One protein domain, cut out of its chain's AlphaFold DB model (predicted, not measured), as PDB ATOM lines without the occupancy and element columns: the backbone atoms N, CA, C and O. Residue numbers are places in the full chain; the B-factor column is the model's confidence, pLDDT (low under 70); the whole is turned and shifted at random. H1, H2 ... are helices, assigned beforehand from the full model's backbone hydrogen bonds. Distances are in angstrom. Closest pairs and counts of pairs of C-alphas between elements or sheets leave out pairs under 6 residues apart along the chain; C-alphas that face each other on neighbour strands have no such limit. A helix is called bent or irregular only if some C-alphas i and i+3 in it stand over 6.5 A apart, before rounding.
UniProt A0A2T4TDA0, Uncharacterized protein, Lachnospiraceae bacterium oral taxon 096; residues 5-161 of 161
ATOM      1  N   PHE A   5     -28.069  17.015 -40.253       79.00
ATOM      2  CA  PHE A   5     -29.431  16.507 -40.426       79.00
ATOM      3  C   PHE A   5     -29.486  15.089 -41.034       79.00
ATOM      4  O   PHE A   5     -30.068  14.215 -40.398       79.00
ATOM      5  N   PRO A   6     -28.836  14.789 -42.182       75.06
ATOM      6  CA  PRO A   6     -28.899  13.445 -42.769       75.06
ATOM      7  C   PRO A   6     -28.368  12.373 -41.827       75.06
ATOM      8  O   PRO A   6     -28.871  11.257 -41.808       75.06
ATOM      9  N   TYR A   7     -27.357  12.731 -41.036       78.81
ATOM     10  CA  TYR A   7     -26.703  11.821 -40.109       78.81
ATOM     11  C   TYR A   7     -27.628  11.436 -38.965       78.81
ATOM     12  O   TYR A   7     -27.783  10.253 -38.672       78.81
ATOM     13  N   LEU A   8     -28.281  12.424 -38.352       84.50
ATOM     14  CA  LEU A   8     -29.238  12.174 -37.281       84.50
ATOM     15  C   LEU A   8     -30.412  11.325 -37.776       84.50
ATOM     16  O   LEU A   8     -30.790  10.371 -37.102       84.50
ATOM     17  N   GLU A   9     -30.922  11.605 -38.977       85.00
ATOM     18  CA  GLU A   9     -32.019  10.813 -39.535       85.00
ATOM     19  C   GLU A   9     -31.606   9.385 -39.881       85.00
ATOM     20  O   GLU A   9     -32.341   8.447 -39.580       85.00
ATOM     21  N   PHE A  10     -30.402   9.184 -40.421       81.62
ATOM     22  CA  PHE A  10     -29.874   7.836 -40.612       81.62
ATOM     23  C   PHE A  10     -29.756   7.067 -39.300       81.62
ATOM     24  O   PHE A  10     -30.151   5.905 -39.233       81.62
ATOM     25  N   MET A  11     -29.255   7.709 -38.245       84.19
ATOM     26  CA  MET A  11     -29.133   7.073 -36.934       84.19
ATOM     27  C   MET A  11     -30.497   6.720 -36.332       84.19
ATOM     28  O   MET A  11     -30.617   5.670 -35.701       84.19
ATOM     29  N   ASN A  12     -31.518   7.555 -36.532       89.19
ATOM     30  CA  ASN A  12     -32.883   7.267 -36.086       89.19
ATOM     31  C   ASN A  12     -33.463   6.065 -36.834       89.19
ATOM     32  O   ASN A  12     -33.866   5.095 -36.194       89.19
ATOM     33  N   ILE A  13     -33.379   6.069 -38.167       87.56
ATOM     34  CA  ILE A  13     -33.814   4.943 -39.005       87.56
ATOM     35  C   ILE A  13     -33.086   3.660 -38.593       87.56
ATOM     36  O   ILE A  13     -33.705   2.611 -38.437       87.56
ATOM     37  N   ALA A  14     -31.774   3.731 -38.360       83.25
ATOM     38  CA  ALA A  14     -30.998   2.568 -37.955       83.25
ATOM     39  C   ALA A  14     -31.459   1.985 -36.610       83.25
ATOM     40  O   ALA A  14     -31.521   0.764 -36.458       83.25
ATOM     41  N   LYS A  15     -31.813   2.840 -35.643       87.12
ATOM     42  CA  LYS A  15     -32.357   2.420 -34.342       87.12
ATOM     43  C   LYS A  15     -33.754   1.813 -34.465       87.12
ATOM     44  O   LYS A  15     -34.021   0.791 -33.831       87.12
ATOM     45  N   GLU A  16     -34.622   2.423 -35.265       89.62
ATOM     46  CA  GLU A  16     -35.979   1.928 -35.518       89.62
ATOM     47  C   GLU A  16     -35.935   0.545 -36.162       89.62
ATOM     48  O   GLU A  16     -36.489  -0.408 -35.616       89.62
ATOM     49  N   CYS A  17     -35.182   0.404 -37.257       85.94
ATOM     50  CA  CYS A  17     -35.008  -0.879 -37.927       85.94
ATOM     51  C   CYS A  17     -34.425  -1.919 -36.971       85.94
ATOM     52  O   CYS A  17     -34.991  -2.998 -36.862       85.94
ATOM     53  N   ARG A  18     -33.374  -1.586 -36.203       83.69
ATOM     54  CA  ARG A  18     -32.795  -2.496 -35.199       83.69
ATOM     55  C   ARG A  18     -33.822  -2.982 -34.176       83.69
ATOM     56  O   ARG A  18     -33.764  -4.141 -33.781       83.69
ATOM     57  N   SER A  19     -34.732  -2.116 -33.744       85.62
ATOM     58  CA  SER A  19     -35.782  -2.487 -32.788       85.62
ATOM     59  C   SER A  19     -36.754  -3.495 -33.401       85.62
ATOM     60  O   SER A  19     -37.109  -4.470 -32.745       85.62
ATOM     61  N   VAL A  20     -37.112  -3.314 -34.678       86.00
ATOM     62  CA  VAL A  20     -37.886  -4.308 -35.439       86.00
ATOM     63  C   VAL A  20     -37.118  -5.627 -35.538       86.00
ATOM     64  O   VAL A  20     -37.693  -6.660 -35.227       86.00
ATOM     65  N   LEU A  21     -35.814  -5.598 -35.844       79.75
ATOM     66  CA  LEU A  21     -35.000  -6.821 -35.950       79.75
ATOM     67  C   LEU A  21     -34.977  -7.607 -34.639       79.75
ATOM     68  O   LEU A  21     -35.137  -8.821 -34.626       79.75
ATOM     69  N   ILE A  22     -34.767  -6.902 -33.525       79.38
ATOM     70  CA  ILE A  22     -34.758  -7.511 -32.195       79.38
ATOM     71  C   ILE A  22     -36.122  -8.142 -31.907       79.38
ATOM     72  O   ILE A  22     -36.172  -9.277 -31.450       79.38
ATOM     73  N   ASN A  23     -37.220  -7.449 -32.211       82.75
ATOM     74  CA  ASN A  23     -38.562  -7.987 -31.999       82.75
ATOM     75  C   ASN A  23     -38.864  -9.185 -32.911       82.75
ATOM     76  O   ASN A  23     -39.470 -10.148 -32.451       82.75
ATOM     77  N   ASP A  24     -38.406  -9.178 -34.163       75.81
ATOM     78  CA  ASP A  24     -38.529 -10.325 -35.071       75.81
ATOM     79  C   ASP A  24     -37.775 -11.551 -34.527       75.81
ATOM     80  O   ASP A  24     -38.271 -12.669 -34.629       75.81
ATOM     81  N   ILE A  25     -36.615 -11.345 -33.890       72.12
ATOM     82  CA  ILE A  25     -35.804 -12.404 -33.254       72.12
ATOM     83  C   ILE A  25     -36.365 -12.849 -31.890       72.12
ATOM     84  O   ILE A  25     -36.078 -13.952 -31.431       72.12
ATOM     85  N   LEU A  26     -37.129 -12.006 -31.202       74.19
ATOM     86  CA  LEU A  26     -37.716 -12.348 -29.902       74.19
ATOM     87  C   LEU A  26     -39.158 -12.868 -30.006       74.19
ATOM     88  O   LEU A  26     -39.680 -13.391 -29.025       74.19
ATOM     89  N   SER A  27     -39.805 -12.713 -31.162       72.62
ATOM     90  CA  SER A  27     -41.167 -13.189 -31.438       72.62
ATOM     91  C   SER A  27     -41.173 -14.572 -32.104       72.62
ATOM     92  O   SER A  27     -40.121 -15.106 -32.452       72.62
ATOM     93  N   ASP A  28     -42.362 -15.141 -32.337       59.19
ATOM     94  CA  ASP A  28     -42.544 -16.438 -33.017       59.19
ATOM     95  C   ASP A  28     -41.884 -16.508 -34.412       59.19
ATOM     96  O   ASP A  28     -41.570 -17.595 -34.891       59.19
ATOM     97  N   ASN A  29     -41.577 -15.368 -35.048       56.62
ATOM     98  CA  ASN A  29     -40.796 -15.318 -36.293       56.62
ATOM     99  C   ASN A  29     -39.367 -15.870 -36.135       56.62
ATOM    100  O   ASN A  29     -38.767 -16.338 -37.105       56.62
ATOM    101  N   ALA A  30     -38.813 -15.841 -34.923       58.31
ATOM    102  CA  ALA A  30     -37.518 -16.428 -34.612       58.31
ATOM    103  C   ALA A  30     -37.563 -17.951 -34.580       58.31
ATOM    104  O   ALA A  30     -36.559 -18.581 -34.921       58.31
ATOM    105  N   SER A  31     -38.723 -18.528 -34.228       60.81
ATOM    106  CA  SER A  31     -38.943 -19.977 -34.250       60.81
ATOM    107  C   SER A  31     -38.512 -20.527 -35.596       60.81
ATOM    108  O   SER A  31     -37.722 -21.447 -35.648       60.81
ATOM    109  N   GLU A  32     -38.854 -19.863 -36.700       67.31
ATOM    110  CA  GLU A  32     -38.487 -20.333 -38.032       67.31
ATOM    111  C   GLU A  32     -36.976 -20.436 -38.308       67.31
ATOM    112  O   GLU A  32     -36.565 -21.320 -39.070       67.31
ATOM    113  N   LEU A  33     -36.153 -19.538 -37.751       70.88
ATOM    114  CA  LEU A  33     -34.693 -19.627 -37.855       70.88
ATOM    115  C   LEU A  33     -34.129 -20.678 -36.902       70.88
ATOM    116  O   LEU A  33     -33.239 -21.431 -37.291       70.88
ATOM    117  N   TYR A  34     -34.643 -20.730 -35.673       68.25
ATOM    118  CA  TYR A  34     -34.232 -21.722 -34.685       68.25
ATOM    119  C   TYR A  34     -34.596 -23.137 -35.138       68.25
ATOM    120  O   TYR A  34     -33.732 -24.006 -35.150       68.25
ATOM    121  N   ASP A  35     -35.814 -23.353 -35.620       69.94
ATOM    122  CA  ASP A  35     -36.304 -24.616 -36.170       69.94
ATOM    123  C   ASP A  35     -35.417 -25.086 -37.326       69.94
ATOM    124  O   ASP A  35     -35.050 -26.258 -37.393       69.94
ATOM    125  N   ALA A  36     -34.958 -24.165 -38.184       71.06
ATOM    126  CA  ALA A  36     -34.049 -24.493 -39.283       71.06
ATOM    127  C   ALA A  36     -32.677 -25.019 -38.821       71.06
ATOM    128  O   ALA A  36     -32.032 -25.753 -39.573       71.06
ATOM    129  N   LEU A  37     -32.231 -24.707 -37.596       67.94
ATOM    130  CA  LEU A  37     -31.021 -25.308 -37.014       67.94
ATOM    131  C   LEU A  37     -31.212 -26.793 -36.678       67.94
ATOM    132  O   LEU A  37     -30.234 -27.546 -36.651       67.94
ATOM    133  N   TYR A  38     -32.457 -27.221 -36.458       69.44
ATOM    134  CA  TYR A  38     -32.813 -28.579 -36.044       69.44
ATOM    135  C   TYR A  38     -33.455 -29.418 -37.171       69.44
ATOM    136  O   TYR A  38     -33.690 -30.612 -36.983       69.44
ATOM    137  N   ASP A  39     -33.649 -28.846 -38.366       66.56
ATOM    138  CA  ASP A  39     -34.400 -29.445 -39.482       66.56
ATOM    139  C   ASP A  39     -33.545 -30.370 -40.396       66.56
ATOM    140  O   ASP A  39     -33.242 -30.082 -41.560       66.56
ATOM    141  N   GLY A  40     -33.110 -31.516 -39.859       67.75
ATOM    142  CA  GLY A  40     -32.643 -32.673 -40.648       67.75
ATOM    143  C   GLY A  40     -31.382 -32.497 -41.527       67.75
ATOM    144  O   GLY A  40     -30.467 -31.729 -41.225       67.75
ATOM    145  N   ILE A  41     -31.298 -33.282 -42.618       61.62
ATOM    146  CA  ILE A  41     -30.085 -33.507 -43.451       61.62
ATOM    147  C   ILE A  41     -29.597 -32.239 -44.184       61.62
ATOM    148  O   ILE A  41     -28.410 -32.117 -44.477       61.62
ATOM    149  N   ASN A  42     -30.468 -31.251 -44.415       72.94
ATOM    150  CA  ASN A  42     -30.117 -29.994 -45.090       72.94
ATOM    151  C   ASN A  42     -30.134 -28.769 -44.159       72.94
ATOM    152  O   ASN A  42     -30.137 -27.639 -44.654       72.94
ATOM    153  N   ARG A  43     -30.091 -28.971 -42.830       77.00
ATOM    154  CA  ARG A  43     -30.193 -27.905 -41.812       77.00
ATOM    155  C   ARG A  43     -29.342 -26.672 -42.115       77.00
ATOM    156  O   ARG A  43     -29.824 -25.551 -42.041       77.00
ATOM    157  N   LYS A  44     -28.083 -26.875 -42.527       77.06
ATOM    158  CA  LYS A  44     -27.128 -25.783 -42.762       77.06
ATOM    159  C   LYS A  44     -27.597 -24.901 -43.918       77.06
ATOM    160  O   LYS A  44     -27.717 -23.694 -43.758       77.06
ATOM    161  N   VAL A  45     -27.938 -25.515 -45.049       79.25
ATOM    162  CA  VAL A  45     -28.378 -24.786 -46.247       79.25
ATOM    163  C   VAL A  45     -29.748 -24.142 -46.037       79.25
ATOM    164  O   VAL A  45     -29.988 -23.041 -46.541       79.25
ATOM    165  N   LEU A  46     -30.642 -24.795 -45.291       82.94
ATOM    166  CA  LEU A  46     -31.940 -24.227 -44.936       82.94
ATOM    167  C   LEU A  46     -31.775 -22.996 -44.044       82.94
ATOM    168  O   LEU A  46     -32.297 -21.934 -44.380       82.94
ATOM    169  N   PHE A  47     -31.014 -23.129 -42.956       81.25
ATOM    170  CA  PHE A  47     -30.716 -22.044 -42.028       81.25
ATOM    171  C   PHE A  47     -30.081 -20.853 -42.748       81.25
ATOM    172  O   PHE A  47     -30.596 -19.743 -42.665       81.25
ATOM    173  N   GLU A  48     -29.034 -21.089 -43.541       78.44
ATOM    174  CA  GLU A  48     -28.368 -20.045 -44.329       78.44
ATOM    175  C   GLU A  48     -29.338 -19.346 -45.288       78.44
ATOM    176  O   GLU A  48     -29.346 -18.122 -45.395       78.44
ATOM    177  N   THR A  49     -30.194 -20.106 -45.978       80.50
ATOM    178  CA  THR A  49     -31.146 -19.522 -46.933       80.50
ATOM    179  C   THR A  49     -32.215 -18.686 -46.221       80.50
ATOM    180  O   THR A  49     -32.590 -17.623 -46.722       80.50
ATOM    181  N   LYS A  50     -32.687 -19.119 -45.044       81.75
ATOM    182  CA  LYS A  50     -33.619 -18.337 -44.219       81.75
ATOM    183  C   LYS A  50     -32.966 -17.084 -43.636       81.75
ATOM    184  O   LYS A  50     -33.583 -16.022 -43.667       81.75
ATOM    185  N   LEU A  51     -31.720 -17.182 -43.175       79.06
ATOM    186  CA  LEU A  51     -30.960 -16.035 -42.684       79.06
ATOM    187  C   LEU A  51     -30.799 -14.982 -43.789       79.06
ATOM    188  O   LEU A  51     -31.137 -13.820 -43.592       79.06
ATOM    189  N   GLN A  52     -30.416 -15.404 -44.999       77.06
ATOM    190  CA  GLN A  52     -30.332 -14.520 -46.170       77.06
ATOM    191  C   GLN A  52     -31.670 -13.848 -46.515       77.06
ATOM    192  O   GLN A  52     -31.684 -12.691 -46.948       77.06
ATOM    193  N   LEU A  53     -32.789 -14.566 -46.368       82.00
ATOM    194  CA  LEU A  53     -34.125 -14.007 -46.582       82.00
ATOM    195  C   LEU A  53     -34.439 -12.922 -45.546       82.00
ATOM    196  O   LEU A  53     -34.863 -11.832 -45.936       82.00
ATOM    197  N   GLN A  54     -34.183 -13.187 -44.263       79.19
ATOM    198  CA  GLN A  54     -34.389 -12.202 -43.201       79.19
ATOM    199  C   GLN A  54     -33.527 -10.960 -43.405       79.19
ATOM    200  O   GLN A  54     -34.046  -9.846 -43.387       79.19
ATOM    201  N   GLU A  55     -32.242 -11.131 -43.707       77.12
ATOM    202  CA  GLU A  55     -31.379  -9.996 -44.019       77.12
ATOM    203  C   GLU A  55     -31.943  -9.160 -45.164       77.12
ATOM    204  O   GLU A  55     -31.967  -7.935 -45.088       77.12
ATOM    205  N   LEU A  56     -32.425  -9.799 -46.234       77.19
ATOM    206  CA  LEU A  56     -33.002  -9.086 -47.369       77.19
ATOM    207  C   LEU A  56     -34.249  -8.281 -46.971       77.19
ATOM    208  O   LEU A  56     -34.414  -7.157 -47.448       77.19
ATOM    209  N   MET A  57     -35.093  -8.821 -46.088       82.12
ATOM    210  CA  MET A  57     -36.244  -8.106 -45.528       82.12
ATOM    211  C   MET A  57     -35.806  -6.900 -44.694       82.12
ATOM    212  O   MET A  57     -36.372  -5.815 -44.827       82.12
ATOM    213  N   TRP A  58     -34.760  -7.056 -43.884       80.50
ATOM    214  CA  TRP A  58     -34.202  -5.976 -43.073       80.50
ATOM    215  C   TRP A  58     -33.605  -4.866 -43.937       80.50
ATOM    216  O   TRP A  58     -33.831  -3.683 -43.677       80.50
ATOM    217  N   LEU A  59     -32.903  -5.230 -45.016       77.25
ATOM    218  CA  LEU A  59     -32.392  -4.250 -45.969       77.25
ATOM    219  C   LEU A  59     -33.525  -3.477 -46.657       77.25
ATOM    220  O   LEU A  59     -33.419  -2.264 -46.846       77.25
ATOM    221  N   GLU A  60     -34.603  -4.164 -47.039       83.44
ATOM    222  CA  GLU A  60     -35.774  -3.528 -47.641       83.44
ATOM    223  C   GLU A  60     -36.450  -2.560 -46.663       83.44
ATOM    224  O   GLU A  60     -36.858  -1.472 -47.069       83.44
ATOM    225  N   LEU A  61     -36.530  -2.922 -45.379       86.62
ATOM    226  CA  LEU A  61     -37.074  -2.062 -44.329       86.62
ATOM    227  C   LEU A  61     -36.244  -0.784 -44.159       86.62
ATOM    228  O   LEU A  61     -36.803   0.312 -44.178       86.62
ATOM    229  N   HIS A  62     -34.916  -0.907 -44.058       82.62
ATOM    230  CA  HIS A  62     -34.028   0.256 -44.017       82.62
ATOM    231  C   HIS A  62     -34.243   1.163 -45.228       82.62
ATOM    232  O   HIS A  62     -34.381   2.374 -45.072       82.62
ATOM    233  N   TRP A  63     -34.306   0.585 -46.430       80.94
ATOM    234  CA  TRP A  63     -34.529   1.353 -47.651       80.94
ATOM    235  C   TRP A  63     -35.867   2.103 -47.637       80.94
ATOM    236  O   TRP A  63     -35.886   3.297 -47.934       80.94
ATOM    237  N   LYS A  64     -36.963   1.434 -47.256       85.88
ATOM    238  CA  LYS A  64     -38.294   2.055 -47.153       85.88
ATOM    239  C   LYS A  64     -38.293   3.224 -46.176       85.88
ATOM    240  O   LYS A  64     -38.709   4.313 -46.548       85.88
ATOM    241  N   ASN A  65     -37.719   3.043 -44.989       88.12
ATOM    242  CA  ASN A  65     -37.665   4.106 -43.987       88.12
ATOM    243  C   ASN A  65     -36.834   5.311 -44.465       88.12
ATOM    244  O   ASN A  65     -37.200   6.457 -44.212       88.12
ATOM    245  N   ILE A  66     -35.738   5.076 -45.197       82.69
ATOM    246  CA  ILE A  66     -34.949   6.148 -45.827       82.69
ATOM    247  C   ILE A  66     -35.782   6.887 -46.874       82.69
ATOM    248  O   ILE A  66     -35.793   8.119 -46.901       82.69
ATOM    249  N   GLU A  67     -36.461   6.144 -47.743       82.19
ATOM    250  CA  GLU A  67     -37.300   6.699 -48.797       82.19
ATOM    251  C   GLU A  67     -38.443   7.542 -48.219       82.19
ATOM    252  O   GLU A  67     -38.606   8.699 -48.617       82.19
ATOM    253  N   ASP A  68     -39.182   6.999 -47.256       86.75
ATOM    254  CA  ASP A  68     -40.283   7.675 -46.572       86.75
ATOM    255  C   ASP A  68     -39.794   8.954 -45.904       86.75
ATOM    256  O   ASP A  68     -40.397  10.021 -46.056       86.75
ATOM    257  N   LYS A  69     -38.631   8.887 -45.247       85.44
ATOM    258  CA  LYS A  69     -38.041  10.057 -44.612       85.44
ATOM    259  C   LYS A  69     -37.664  11.115 -45.639       85.44
ATOM    260  O   LYS A  69     -38.079  12.256 -45.483       85.44
ATOM    261  N   ILE A  70     -36.965  10.766 -46.719       81.69
ATOM    262  CA  ILE A  70     -36.612  11.716 -47.790       81.69
ATOM    263  C   ILE A  70     -37.864  12.335 -48.430       81.69
ATOM    264  O   ILE A  70     -37.862  13.530 -48.729       81.69
ATOM    265  N   ASN A  71     -38.921  11.545 -48.636       82.56
ATOM    266  CA  ASN A  71     -40.172  12.009 -49.234       82.56
ATOM    267  C   ASN A  71     -40.996  12.888 -48.270       82.56
ATOM    268  O   ASN A  71     -41.738  13.747 -48.738       82.56
ATOM    269  N   SER A  72     -40.841  12.718 -46.950       85.81
ATOM    270  CA  SER A  72     -41.530  13.532 -45.933       85.81
ATOM    271  C   SER A  72     -41.033  14.982 -45.846       85.81
ATOM    272  O   SER A  72     -41.722  15.835 -45.288       85.81
ATOM    273  N   TYR A  73     -39.865  15.289 -46.423       82.31
ATOM    274  CA  TYR A  73     -39.326  16.647 -46.488       82.31
ATOM    275  C   TYR A  73     -39.429  17.243 -47.895       82.31
ATOM    276  O   TYR A  73     -39.194  16.590 -48.919       82.31
ATOM    277  N   SER A  74     -39.667  18.553 -47.942       82.69
ATOM    278  CA  SER A  74     -39.640  19.364 -49.163       82.69
ATOM    279  C   SER A  74     -38.207  19.656 -49.626       82.69
ATOM    280  O   SER A  74     -37.781  20.807 -49.686       82.69
ATOM    281  N   PHE A  75     -37.437  18.610 -49.924       82.62
ATOM    282  CA  PHE A  75     -36.081  18.739 -50.458       82.62
ATOM    283  C   PHE A  75     -36.074  19.062 -51.948       82.62
ATOM    284  O   PHE A  75     -36.815  18.468 -52.736       82.62
ATOM    285  N   SER A  76     -35.142  19.927 -52.346       82.69
ATOM    286  CA  SER A  76     -34.758  20.061 -53.749       82.69
ATOM    287  C   SER A  76     -34.159  18.753 -54.278       82.69
ATOM    288  O   SER A  76     -33.638  17.927 -53.525       82.69
ATOM    289  N   GLU A  77     -34.160  18.564 -55.598       79.19
ATOM    290  CA  GLU A  77     -33.556  17.379 -56.224       79.19
ATOM    291  C   GLU A  77     -32.079  17.201 -55.824       79.19
ATOM    292  O   GLU A  77     -31.618  16.089 -55.557       79.19
ATOM    293  N   ARG A  78     -31.343  18.313 -55.698       80.06
ATOM    294  CA  ARG A  78     -29.948  18.328 -55.241       80.06
ATOM    295  C   ARG A  78     -29.806  17.842 -53.798       80.06
ATOM    296  O   ARG A  78     -28.883  17.087 -53.498       80.06
ATOM    297  N   GLU A  79     -30.698  18.261 -52.906       80.38
ATOM    298  CA  GLU A  79     -30.692  17.844 -51.499       80.38
ATOM    299  C   GLU A  79     -31.085  16.379 -51.334       80.38
ATOM    300  O   GLU A  79     -30.418  15.663 -50.588       80.38
ATOM    301  N   ARG A  80     -32.081  15.898 -52.093       79.50
ATOM    302  CA  ARG A  80     -32.445  14.471 -52.127       79.50
ATOM    303  C   ARG A  80     -31.263  13.609 -52.559       79.50
ATOM    304  O   ARG A  80     -30.929  12.648 -51.873       79.50
ATOM    305  N   LYS A  81     -30.580  13.996 -53.644       76.19
ATOM    306  CA  LYS A  81     -29.371  13.304 -54.127       76.19
ATOM    307  C   LYS A  81     -28.267  13.286 -53.077       76.19
ATOM    308  O   LYS A  81     -27.659  12.245 -52.843       76.19
ATOM    309  N   ARG A  82     -28.026  14.423 -52.420       78.50
ATOM    310  CA  ARG A  82     -27.014  14.525 -51.363       78.50
ATOM    311  C   ARG A  82     -27.351  13.632 -50.170       78.50
ATOM    312  O   ARG A  82     -26.470  12.914 -49.712       78.50
ATOM    313  N   CYS A  83     -28.600  13.641 -49.702       78.88
ATOM    314  CA  CYS A  83     -29.044  12.759 -48.623       78.88
ATOM    315  C   CYS A  83     -28.834  11.301 -49.006       78.88
ATOM    316  O   CYS A  83     -28.163  10.577 -48.281       78.88
ATOM    317  N   LEU A  84     -29.337  10.893 -50.171       76.00
ATOM    318  CA  LEU A  84     -29.228   9.519 -50.647       76.00
ATOM    319  C   LEU A  84     -27.770   9.051 -50.740       76.00
ATOM    320  O   LEU A  84     -27.448   7.958 -50.292       76.00
ATOM    321  N   SER A  85     -26.880   9.890 -51.271       75.62
ATOM    322  CA  SER A  85     -25.448   9.585 -51.343       75.62
ATOM    323  C   SER A  85     -24.839   9.354 -49.953       75.62
ATOM    324  O   SER A  85     -24.132   8.366 -49.757       75.62
ATOM    325  N   MET A  86     -25.172  10.200 -48.970       79.00
ATOM    326  CA  MET A  86     -24.715  10.034 -47.583       79.00
ATOM    327  C   MET A  86     -25.285   8.760 -46.944       79.00
ATOM    328  O   MET A  86     -24.541   7.999 -46.327       79.00
ATOM    329  N   PHE A  87     -26.577   8.488 -47.154       75.00
ATOM    330  CA  PHE A  87     -27.241   7.260 -46.710       75.00
ATOM    331  C   PHE A  87     -26.539   6.018 -47.250       75.00
ATOM    332  O   PHE A  87     -26.165   5.141 -46.478       75.00
ATOM    333  N   ILE A  88     -26.298   5.963 -48.559       72.50
ATOM    334  CA  ILE A  88     -25.631   4.827 -49.197       72.50
ATOM    335  C   ILE A  88     -24.197   4.672 -48.686       72.50
ATOM    336  O   ILE A  88     -23.760   3.552 -48.432       72.50
ATOM    337  N   GLN A  89     -23.467   5.774 -48.493       76.06
ATOM    338  CA  GLN A  89     -22.111   5.729 -47.953       76.06
ATOM    339  C   GLN A  89     -22.087   5.120 -46.546       76.06
ATOM    340  O   GLN A  89     -21.281   4.226 -46.274       76.06
ATOM    341  N   TRP A  90     -22.969   5.573 -45.653       76.25
ATOM    342  CA  TRP A  90     -23.050   5.024 -44.300       76.25
ATOM    343  C   TRP A  90     -23.550   3.593 -44.286       76.25
ATOM    344  O   TRP A  90     -23.040   2.785 -43.516       76.25
ATOM    345  N   TYR A  91     -24.480   3.257 -45.171       71.81
ATOM    346  CA  TYR A  91     -24.983   1.902 -45.300       71.81
ATOM    347  C   TYR A  91     -23.916   0.937 -45.815       71.81
ATOM    348  O   TYR A  91     -23.713  -0.130 -45.247       71.81
ATOM    349  N   GLY A  92     -23.147   1.335 -46.829       71.81
ATOM    350  CA  GLY A  92     -21.997   0.568 -47.300       71.81
ATOM    351  C   GLY A  92     -20.926   0.408 -46.216       71.81
ATOM    352  O   GLY A  92     -20.355  -0.669 -46.067       71.81
ATOM    353  N   ALA A  93     -20.672   1.451 -45.419       74.69
ATOM    354  CA  ALA A  93     -19.753   1.369 -44.282       74.69
ATOM    355  C   ALA A  93     -20.271   0.440 -43.171       74.69
ATOM    356  O   ALA A  93     -19.489  -0.295 -42.570       74.69
ATOM    357  N   PHE A  94     -21.579   0.457 -42.920       70.56
ATOM    358  CA  PHE A  94     -22.255  -0.438 -41.991       70.56
ATOM    359  C   PHE A  94     -22.135  -1.899 -42.437       70.56
ATOM    360  O   PHE A  94     -21.638  -2.712 -41.665       70.56
ATOM    361  N   LEU A  95     -22.464  -2.209 -43.697       69.38
ATOM    362  CA  LEU A  95     -22.331  -3.558 -44.259       69.38
ATOM    363  C   LEU A  95     -20.887  -4.073 -44.189       69.38
ATOM    364  O   LEU A  95     -20.661  -5.219 -43.822       69.38
ATOM    365  N   LYS A  96     -19.895  -3.216 -44.472       69.00
ATOM    366  CA  LYS A  96     -18.471  -3.572 -44.341       69.00
ATOM    367  C   LYS A  96     -18.065  -3.906 -42.907       69.00
ATOM    368  O   LYS A  96     -17.239  -4.786 -42.702       69.00
ATOM    369  N   LYS A  97     -18.596  -3.175 -41.922       69.81
ATOM    370  CA  LYS A  97     -18.298  -3.402 -40.500       69.81
ATOM    371  C   LYS A  97     -19.029  -4.599 -39.914       69.81
ATOM    372  O   LYS A  97     -18.570  -5.115 -38.902       69.81
ATOM    373  N   TRP A  98     -20.145  -4.999 -40.514       63.12
ATOM    374  CA  TRP A  98     -20.952  -6.105 -40.018       63.12
ATOM    375  C   TRP A  98     -20.200  -7.446 -40.054       63.12
ATOM    376  O   TRP A  98     -20.545  -8.324 -39.281       63.12
ATOM    377  N   GLY A  99     -19.102  -7.548 -40.818       51.44
ATOM    378  CA  GLY A  99     -18.114  -8.616 -40.656       51.44
ATOM    379  C   GLY A  99     -18.697  -9.972 -41.017       51.44
ATOM    380  O   GLY A  99     -19.136 -10.724 -40.158       51.44
ATOM    381  N   TYR A 100     -18.694 -10.258 -42.305       54.66
ATOM    382  CA  TYR A 100     -19.299 -11.448 -42.862       54.66
ATOM    383  C   TYR A 100     -18.204 -12.387 -43.403       54.66
ATOM    384  O   TYR A 100     -17.184 -11.909 -43.912       54.66
ATOM    385  N   GLU A 101     -18.380 -13.703 -43.246       51.44
ATOM    386  CA  GLU A 101     -17.436 -14.713 -43.746       51.44
ATOM    387  C   GLU A 101     -17.399 -14.710 -45.288       51.44
ATOM    388  O   GLU A 101     -18.276 -14.171 -45.963       51.44
ATOM    389  N   GLU A 102     -16.365 -15.320 -45.874       43.81
ATOM    390  CA  GLU A 102     -15.999 -15.273 -47.305       43.81
ATOM    391  C   GLU A 102     -17.167 -15.539 -48.292       43.81
ATOM    392  O   GLU A 102     -17.178 -15.035 -49.416       43.81
ATOM    393  N   PHE A 103     -18.196 -16.277 -47.862       46.22
ATOM    394  CA  PHE A 103     -19.394 -16.622 -48.637       46.22
ATOM    395  C   PHE A 103     -20.405 -15.467 -48.806       46.22
ATOM    396  O   PHE A 103     -21.148 -15.407 -49.787       46.22
ATOM    397  N   GLU A 104     -20.421 -14.519 -47.878       51.66
ATOM    398  CA  GLU A 104     -21.343 -13.377 -47.836       51.66
ATOM    399  C   GLU A 104     -20.790 -12.153 -48.590       51.66
ATOM    400  O   GLU A 104     -21.535 -11.222 -48.916       51.66
ATOM    401  N   ILE A 105     -19.500 -12.187 -48.952       50.31
ATOM    402  CA  ILE A 105     -18.810 -11.134 -49.707       50.31
ATOM    403  C   ILE A 105     -19.468 -10.921 -51.071       50.31
ATOM    404  O   ILE A 105     -19.805  -9.786 -51.389       50.31
ATOM    405  N   ASN A 106     -19.757 -11.978 -51.840       53.00
ATOM    406  CA  ASN A 106     -20.378 -11.845 -53.170       53.00
ATOM    407  C   ASN A 106     -21.756 -11.167 -53.109       53.00
ATOM    408  O   ASN A 106     -22.107 -10.349 -53.958       53.00
ATOM    409  N   PHE A 107     -22.533 -11.475 -52.072       55.28
ATOM    410  CA  PHE A 107     -23.858 -10.898 -51.877       55.28
ATOM    411  C   PHE A 107     -23.772  -9.434 -51.437       55.28
ATOM    412  O   PHE A 107     -24.487  -8.581 -51.964       55.28
ATOM    413  N   VAL A 108     -22.866  -9.113 -50.509       54.59
ATOM    414  CA  VAL A 108     -22.571  -7.734 -50.095       54.59
ATOM    415  C   VAL A 108     -21.976  -6.926 -51.248       54.59
ATOM    416  O   VAL A 108     -22.297  -5.748 -51.388       54.59
ATOM    417  N   GLU A 109     -21.165  -7.526 -52.112       59.38
ATOM    418  CA  GLU A 109     -20.592  -6.887 -53.292       59.38
ATOM    419  C   GLU A 109     -21.644  -6.600 -54.357       59.38
ATOM    420  O   GLU A 109     -21.694  -5.465 -54.830       59.38
ATOM    421  N   GLU A 110     -22.542  -7.542 -54.669       61.56
ATOM    422  CA  GLU A 110     -23.703  -7.283 -55.536       61.56
ATOM    423  C   GLU A 110     -24.586  -6.167 -54.967       61.56
ATOM    424  O   GLU A 110     -24.965  -5.242 -55.686       61.56
ATOM    425  N   ARG A 111     -24.861  -6.192 -53.656       64.00
ATOM    426  CA  ARG A 111     -25.632  -5.150 -52.956       64.00
ATOM    427  C   ARG A 111     -24.930  -3.791 -53.030       64.00
ATOM    428  O   ARG A 111     -25.549  -2.789 -53.375       64.00
ATOM    429  N   THR A 112     -23.629  -3.749 -52.753       62.94
ATOM    430  CA  THR A 112     -22.814  -2.525 -52.807       62.94
ATOM    431  C   THR A 112     -22.668  -2.028 -54.242       62.94
ATOM    432  O   THR A 112     -22.548  -0.824 -54.457       62.94
ATOM    433  N   LYS A 113     -22.681  -2.928 -55.228       65.75
ATOM    434  CA  LYS A 113     -22.684  -2.601 -56.653       65.75
ATOM    435  C   LYS A 113     -24.016  -1.989 -57.063       65.75
ATOM    436  O   LYS A 113     -23.991  -0.918 -57.630       65.75
ATOM    437  N   ILE A 114     -25.159  -2.557 -56.677       62.59
ATOM    438  CA  ILE A 114     -26.477  -1.949 -56.931       62.59
ATOM    439  C   ILE A 114     -26.577  -0.573 -56.267       62.59
ATOM    440  O   ILE A 114     -27.019   0.389 -56.889       62.59
ATOM    441  N   LEU A 115     -26.124  -0.458 -55.017       62.00
ATOM    442  CA  LEU A 115     -26.070   0.814 -54.300       62.00
ATOM    443  C   LEU A 115     -25.159   1.838 -55.004       62.00
ATOM    444  O   LEU A 115     -25.510   3.014 -55.065       62.00
ATOM    445  N   ARG A 116     -24.027   1.404 -55.575       62.69
ATOM    446  CA  ARG A 116     -23.133   2.243 -56.394       62.69
ATOM    447  C   ARG A 116     -23.727   2.585 -57.761       62.69
ATOM    448  O   ARG A 116     -23.706   3.747 -58.132       62.69
ATOM    449  N   ASP A 117     -24.357   1.647 -58.455       61.56
ATOM    450  CA  ASP A 117     -25.027   1.865 -59.743       61.56
ATOM    451  C   ASP A 117     -26.189   2.870 -59.599       61.56
ATOM    452  O   ASP A 117     -26.458   3.670 -60.496       61.56
ATOM    453  N   ILE A 118     -26.852   2.885 -58.436       53.38
ATOM    454  CA  ILE A 118     -27.856   3.891 -58.055       53.38
ATOM    455  C   ILE A 118     -27.229   5.278 -57.851       53.38
ATOM    456  O   ILE A 118     -27.901   6.285 -58.097       53.38
ATOM    457  N   ILE A 119     -25.970   5.356 -57.413       53.97
ATOM    458  CA  ILE A 119     -25.208   6.611 -57.311       53.97
ATOM    459  C   ILE A 119     -24.752   7.071 -58.704       53.97
ATOM    460  O   ILE A 119     -24.948   8.241 -59.037       53.97
ATOM    461  N   ASP A 120     -24.207   6.157 -59.509       51.56
ATOM    462  CA  ASP A 120     -23.462   6.468 -60.735       51.56
ATOM    463  C   ASP A 120     -24.349   6.657 -61.981       51.56
ATOM    464  O   ASP A 120     -23.936   7.336 -62.922       51.56
ATOM    465  N   VAL A 121     -25.587   6.135 -62.006       43.97
ATOM    466  CA  VAL A 121     -26.464   6.218 -63.192       43.97
ATOM    467  C   VAL A 121     -27.741   7.040 -62.933       43.97
ATOM    468  O   VAL A 121     -28.671   6.624 -62.244       43.97
ATOM    469  N   SER A 122     -27.790   8.203 -63.596       47.19
ATOM    470  CA  SER A 122     -28.961   9.036 -63.944       47.19
ATOM    471  C   SER A 122     -29.674   9.872 -62.857       47.19
ATOM    472  O   SER A 122     -29.693   9.576 -61.661       47.19
ATOM    473  N   ASN A 123     -30.295  10.965 -63.325       55.62
ATOM    474  CA  ASN A 123     -31.036  11.972 -62.555       55.62
ATOM    475  C   ASN A 123     -32.452  11.532 -62.113       55.62
ATOM    476  O   ASN A 123     -33.142  12.319 -61.475       55.62
ATOM    477  N   ASN A 124     -32.911  10.308 -62.414       67.56
ATOM    478  CA  ASN A 124     -34.312   9.920 -62.199       67.56
ATOM    479  C   ASN A 124     -34.529   9.092 -60.915       67.56
ATOM    480  O   ASN A 124     -34.323   7.879 -60.888       67.56
ATOM    481  N   TRP A 125     -34.969   9.759 -59.846       70.06
ATOM    482  CA  TRP A 125     -35.283   9.150 -58.542       70.06
ATOM    483  C   TRP A 125     -36.366   8.065 -58.618       70.06
ATOM    484  O   TRP A 125     -36.235   7.017 -57.988       70.06
ATOM    485  N   GLU A 126     -37.398   8.268 -59.435       73.44
ATOM    486  CA  GLU A 126     -38.528   7.336 -59.534       73.44
ATOM    487  C   GLU A 126     -38.146   6.022 -60.220       73.44
ATOM    488  O   GLU A 126     -38.608   4.942 -59.846       73.44
ATOM    489  N   GLU A 127     -37.233   6.080 -61.187       74.38
ATOM    490  CA  GLU A 127     -36.685   4.872 -61.795       74.38
ATOM    491  C   GLU A 127     -35.865   4.050 -60.781       74.38
ATOM    492  O   GLU A 127     -35.953   2.819 -60.760       74.38
ATOM    493  N   LYS A 128     -35.126   4.721 -59.885       71.06
ATOM    494  CA  LYS A 128     -34.301   4.077 -58.844       71.06
ATOM    495  C   LYS A 128     -35.154   3.323 -57.829       71.06
ATOM    496  O   LYS A 128     -34.864   2.161 -57.541       71.06
ATOM    497  N   LYS A 129     -36.243   3.938 -57.361       73.19
ATOM    498  CA  LYS A 129     -37.223   3.283 -56.481       73.19
ATOM    499  C   LYS A 129     -37.772   2.001 -57.097       73.19
ATOM    500  O   LYS A 129     -37.769   0.949 -56.458       73.19
ATOM    501  N   LYS A 130     -38.182   2.063 -58.370       78.81
ATOM    502  CA  LYS A 130     -38.710   0.898 -59.096       78.81
ATOM    503  C   LYS A 130     -37.676  -0.218 -59.211       78.81
ATOM    504  O   LYS A 130     -38.001  -1.365 -58.912       78.81
ATOM    505  N   ARG A 131     -36.434   0.098 -59.597       75.81
ATOM    506  CA  ARG A 131     -35.353  -0.901 -59.692       75.81
ATOM    507  C   ARG A 131     -35.094  -1.582 -58.348       75.81
ATOM    508  O   ARG A 131     -34.997  -2.806 -58.307       75.81
ATOM    509  N   MET A 132     -35.051  -0.812 -57.261       75.00
ATOM    510  CA  MET A 132     -34.831  -1.356 -55.921       75.00
ATOM    511  C   MET A 132     -35.991  -2.252 -55.463       75.00
ATOM    512  O   MET A 132     -35.773  -3.363 -54.984       75.00
ATOM    513  N   SER A 133     -37.232  -1.816 -55.691       79.81
ATOM    514  CA  SER A 133     -38.428  -2.620 -55.411       79.81
ATOM    515  C   SER A 133     -38.413  -3.959 -56.162       79.81
ATOM    516  O   SER A 133     -38.652  -5.017 -55.572       79.81
ATOM    517  N   VAL A 134     -38.064  -3.941 -57.456       81.50
ATOM    518  CA  VAL A 134     -37.934  -5.157 -58.276       81.50
ATOM    519  C   VAL A 134     -36.827  -6.070 -57.750       81.50
ATOM    520  O   VAL A 134     -37.038  -7.281 -57.667       81.50
ATOM    521  N   PHE A 135     -35.678  -5.510 -57.364       81.00
ATOM    522  CA  PHE A 135     -34.564  -6.270 -56.798       81.00
ATOM    523  C   PHE A 135     -34.975  -7.023 -55.529       81.00
ATOM    524  O   PHE A 135     -34.838  -8.248 -55.481       81.00
ATOM    525  N   PHE A 136     -35.555  -6.330 -54.542       79.50
ATOM    526  CA  PHE A 136     -36.011  -6.966 -53.303       79.50
ATOM    527  C   PHE A 136     -37.069  -8.037 -53.567       79.50
ATOM    528  O   PHE A 136     -36.993  -9.135 -53.016       79.50
ATOM    529  N   LYS A 137     -38.027  -7.767 -54.462       84.38
ATOM    530  CA  LYS A 137     -39.065  -8.740 -54.823       84.38
ATOM    531  C   LYS A 137     -38.480 -10.003 -55.459       84.38
ATOM    532  O   LYS A 137     -38.885 -11.107 -55.100       84.38
ATOM    533  N   LYS A 138     -37.536  -9.851 -56.394       82.19
ATOM    534  CA  LYS A 138     -36.870 -10.981 -57.055       82.19
ATOM    535  C   LYS A 138     -36.040 -11.786 -56.054       82.19
ATOM    536  O   LYS A 138     -36.194 -13.002 -55.994       82.19
ATOM    537  N   GLY A 139     -35.231 -11.106 -55.240       77.31
ATOM    538  CA  GLY A 139     -34.392 -11.746 -54.231       77.31
ATOM    539  C   GLY A 139     -35.210 -12.550 -53.219       77.31
ATOM    540  O   GLY A 139     -34.898 -13.715 -52.995       77.31
ATOM    541  N   LYS A 140     -36.303 -11.992 -52.680       85.88
ATOM    542  CA  LYS A 140     -37.176 -12.719 -51.741       85.88
ATOM    543  C   LYS A 140     -37.770 -13.969 -52.385       85.88
ATOM    544  O   LYS A 140     -37.579 -15.063 -51.866       85.88
ATOM    545  N   LYS A 141     -38.348 -13.829 -53.585       87.25
ATOM    546  CA  LYS A 141     -38.948 -14.947 -54.330       87.25
ATOM    547  C   LYS A 141     -37.954 -16.080 -54.604       87.25
ATOM    548  O   LYS A 141     -38.318 -17.251 -54.546       87.25
ATOM    549  N   GLU A 142     -36.706 -15.752 -54.928       85.25
ATOM    550  CA  GLU A 142     -35.658 -16.756 -55.150       85.25
ATOM    551  C   GLU A 142     -35.316 -17.533 -53.873       85.25
ATOM    552  O   GLU A 142     -35.120 -18.746 -53.934       85.25
ATOM    553  N   ARG A 143     -35.258 -16.856 -52.721       86.00
ATOM    554  CA  ARG A 143     -34.922 -17.476 -51.426       86.00
ATOM    555  C   ARG A 143     -36.096 -18.293 -50.893       86.00
ATOM    556  O   ARG A 143     -35.883 -19.429 -50.492       86.00
ATOM    557  N   GLU A 144     -37.320 -17.781 -51.001       88.50
ATOM    558  CA  GLU A 144     -38.559 -18.514 -50.695       88.50
ATOM    559  C   GLU A 144     -38.667 -19.797 -51.526       88.50
ATOM    560  O   GLU A 144     -38.865 -20.880 -50.980       88.50
ATOM    561  N   LYS A 145     -38.440 -19.708 -52.845       88.69
ATOM    562  CA  LYS A 145     -38.433 -20.888 -53.719       88.69
ATOM    563  C   LYS A 145     -37.364 -21.896 -53.301       88.69
ATOM    564  O   LYS A 145     -37.619 -23.094 -53.311       88.69
ATOM    565  N   LYS A 146     -36.165 -21.425 -52.949       85.44
ATOM    566  CA  LYS A 146     -35.078 -22.300 -52.500       85.44
ATOM    567  C   LYS A 146     -35.419 -22.995 -51.175       85.44
ATOM    568  O   LYS A 146     -35.141 -24.180 -51.054       85.44
ATOM    569  N   ILE A 147     -36.039 -22.294 -50.223       87.56
ATOM    570  CA  ILE A 147     -36.530 -22.879 -48.962       87.56
ATOM    571  C   ILE A 147     -37.530 -24.003 -49.248       87.56
ATOM    572  O   ILE A 147     -37.396 -25.086 -48.684       87.56
ATOM    573  N   GLU A 148     -38.479 -23.769 -50.155       88.19
ATOM    574  CA  GLU A 148     -39.481 -24.773 -50.524       88.19
ATOM    575  C   GLU A 148     -38.839 -26.009 -51.160       88.19
ATOM    576  O   GLU A 148     -39.065 -27.130 -50.718       88.19
ATOM    577  N   GLU A 149     -37.935 -25.816 -52.123       87.50
ATOM    578  CA  GLU A 149     -37.228 -26.929 -52.760       87.50
ATOM    579  C   GLU A 149     -36.389 -27.752 -51.757       87.50
ATOM    580  O   GLU A 149     -36.246 -28.966 -51.924       87.50
ATOM    581  N   ILE A 150     -35.827 -27.118 -50.716       84.50
ATOM    582  CA  ILE A 150     -35.103 -27.816 -49.638       84.50
ATOM    583  C   ILE A 150     -36.066 -28.669 -48.802       84.50
ATOM    584  O   ILE A 150     -35.747 -29.825 -48.514       84.50
ATOM    585  N   ARG A 151     -37.242 -28.130 -48.449       82.94
ATOM    586  CA  ARG A 151     -38.287 -28.838 -47.687       82.94
ATOM    587  C   ARG A 151     -38.885 -30.014 -48.461       82.94
ATOM    588  O   ARG A 151     -39.124 -31.066 -47.882       82.94
ATOM    589  N   GLU A 152     -39.043 -29.874 -49.776       86.06
ATOM    590  CA  GLU A 152     -39.507 -30.936 -50.681       86.06
ATOM    591  C   GLU A 152     -38.460 -32.049 -50.911       86.06
ATOM    592  O   GLU A 152     -38.702 -32.980 -51.681       86.06
ATOM    593  N   GLY A 153     -37.273 -31.959 -50.298       80.12
ATOM    594  CA  GLY A 153     -36.219 -32.964 -50.443       80.12
ATOM    595  C   GLY A 153     -35.501 -32.928 -51.796       80.12
ATOM    596  O   GLY A 153     -34.791 -33.873 -52.136       80.12
ATOM    597  N   ARG A 154     -35.616 -31.833 -52.562       79.12
ATOM    598  CA  ARG A 154     -34.884 -31.648 -53.835       79.12
ATOM    599  C   ARG A 154     -33.413 -31.283 -53.633       79.12
ATOM    600  O   ARG A 154     -32.736 -30.892 -54.580       79.12
ATOM    601  N   TYR A 155     -32.924 -31.376 -52.400       76.50
ATOM    602  CA  TYR A 155     -31.531 -31.169 -52.035       76.50
ATOM    603  C   TYR A 155     -31.011 -32.390 -51.280       76.50
ATOM    604  O   TYR A 155     -31.676 -32.902 -50.379       76.50
ATOM    605  N   LYS A 156     -29.792 -32.822 -51.607       68.06
ATOM    606  CA  LYS A 156     -29.039 -33.831 -50.857       68.06
ATOM    607  C   LYS A 156     -27.627 -33.315 -50.619       68.06
ATOM    608  O   LYS A 156     -26.989 -32.823 -51.549       68.06
ATOM    609  N   ASP A 157     -27.168 -33.380 -49.373       68.56
ATOM    610  CA  ASP A 157     -25.844 -32.901 -48.953       68.56
ATOM    611  C   ASP A 157     -25.563 -31.452 -49.410       68.56
ATOM    612  O   ASP A 157     -24.465 -31.101 -49.842       68.56
ATOM    613  N   GLY A 158     -26.598 -30.603 -49.372       64.75
ATOM    614  CA  GLY A 158     -26.525 -29.197 -49.773       64.75
ATOM    615  C   GLY A 158     -26.488 -28.920 -51.282       64.75
ATOM    616  O   GLY A 158     -26.354 -27.761 -51.677       64.75
ATOM    617  N   LYS A 159     -26.652 -29.938 -52.136       70.00
ATOM    618  CA  LYS A 159     -26.731 -29.788 -53.598       70.00
ATOM    619  C   LYS A 159     -28.124 -30.121 -54.114       70.00
ATOM    620  O   LYS A 159     -28.745 -31.072 -53.648       70.00
ATOM    621  N   LYS A 160     -28.593 -29.338 -55.086       74.19
ATOM    622  CA  LYS A 160     -29.862 -29.580 -55.776       74.19
ATOM    623  C   LYS A 160     -29.766 -30.861 -56.613       74.19
ATOM    624  O   LYS A 160     -28.749 -31.058 -57.281       74.19
ATOM    625  N   ILE A 161     -30.798 -31.695 -56.538       71.56
ATOM    626  CA  ILE A 161     -30.952 -32.959 -57.276       71.56
ATOM    627  C   ILE A 161     -31.773 -32.711 -58.543       71.56
ATOM    628  O   ILE A 161     -32.729 -31.902 -58.470       71.56
TER     629      ILE A 161
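Overview. This is residues 5 to 161 of the 161 residues of an uncharacterized protein of Lachnospiraceae bacterium oral taxon 096 (UniProt A0A2T4TDA0). The long helix H3 is the core of an elongated helical bundle: H6 packs side by side with it, and H1 and then H2 follow it on another side. The H4-H5 hairpin is joined more loosely, H4 packing on H1 and the end of H3. The printed part has 157 residues with six named helices, H1 to H6 in chain order, and no named strand: all helix. It is only just compact, close to loose, with radius of gyration of the C-alphas 17.5 A and spans 54 by 32 by 25 A.

Arrangement. Start at H3, residues 40 to 72, the hub, with a kink of 32 degrees near residue 47; it is irregular, C-alphas 41 and 44 being 8.3 A apart. H6, residues 125 to 151, touches it at a shallow tilt of 18 degrees, opposite ways; the closest C-alphas, Leu 53 and Arg 143, are 6.0 A apart. H1, residues 5 to 26, touches residues 58 to 69 of H3 alone, closest at C-alphas Cys 17 and His 62, 6.3 A. H2, residues 28 to 38, forms a hairpin with H3, closest at C-alphas Ala 36 and Phe 47, 5.0 A. H4, residues 77 to 97, only just touches H3, with 3 pairs of C-alphas within 8 A, the closest Ile 70 and Arg 80, 6.6 A. H5, residues 105 to 120, touches H4, closest at C-alphas Gly 92 and Thr 112, 6.4 A. H3, H4, H5 and H6 form an up and down bundle, each running against the one before. Every O i to N i+4 pair is within hydrogen-bond range in H1, H4, H5 and H6, against 4 of 7 in H2 and 27 of 29 in H3.

Along the chain. Find C-alpha 40 at (-32.643, -32.673, -40.648); H3 runs 47.3 A to C-alpha 72. H6 ends at C-alpha 151, (-38.287, -28.838, -47.687), after 39.6 A. H1 spans 31.8 A, H4 30.2 A.

Size, cuts and confidence. The printed part has no cut and no long link. Look for pLDDT under 70 at residues 95 to 124, among others.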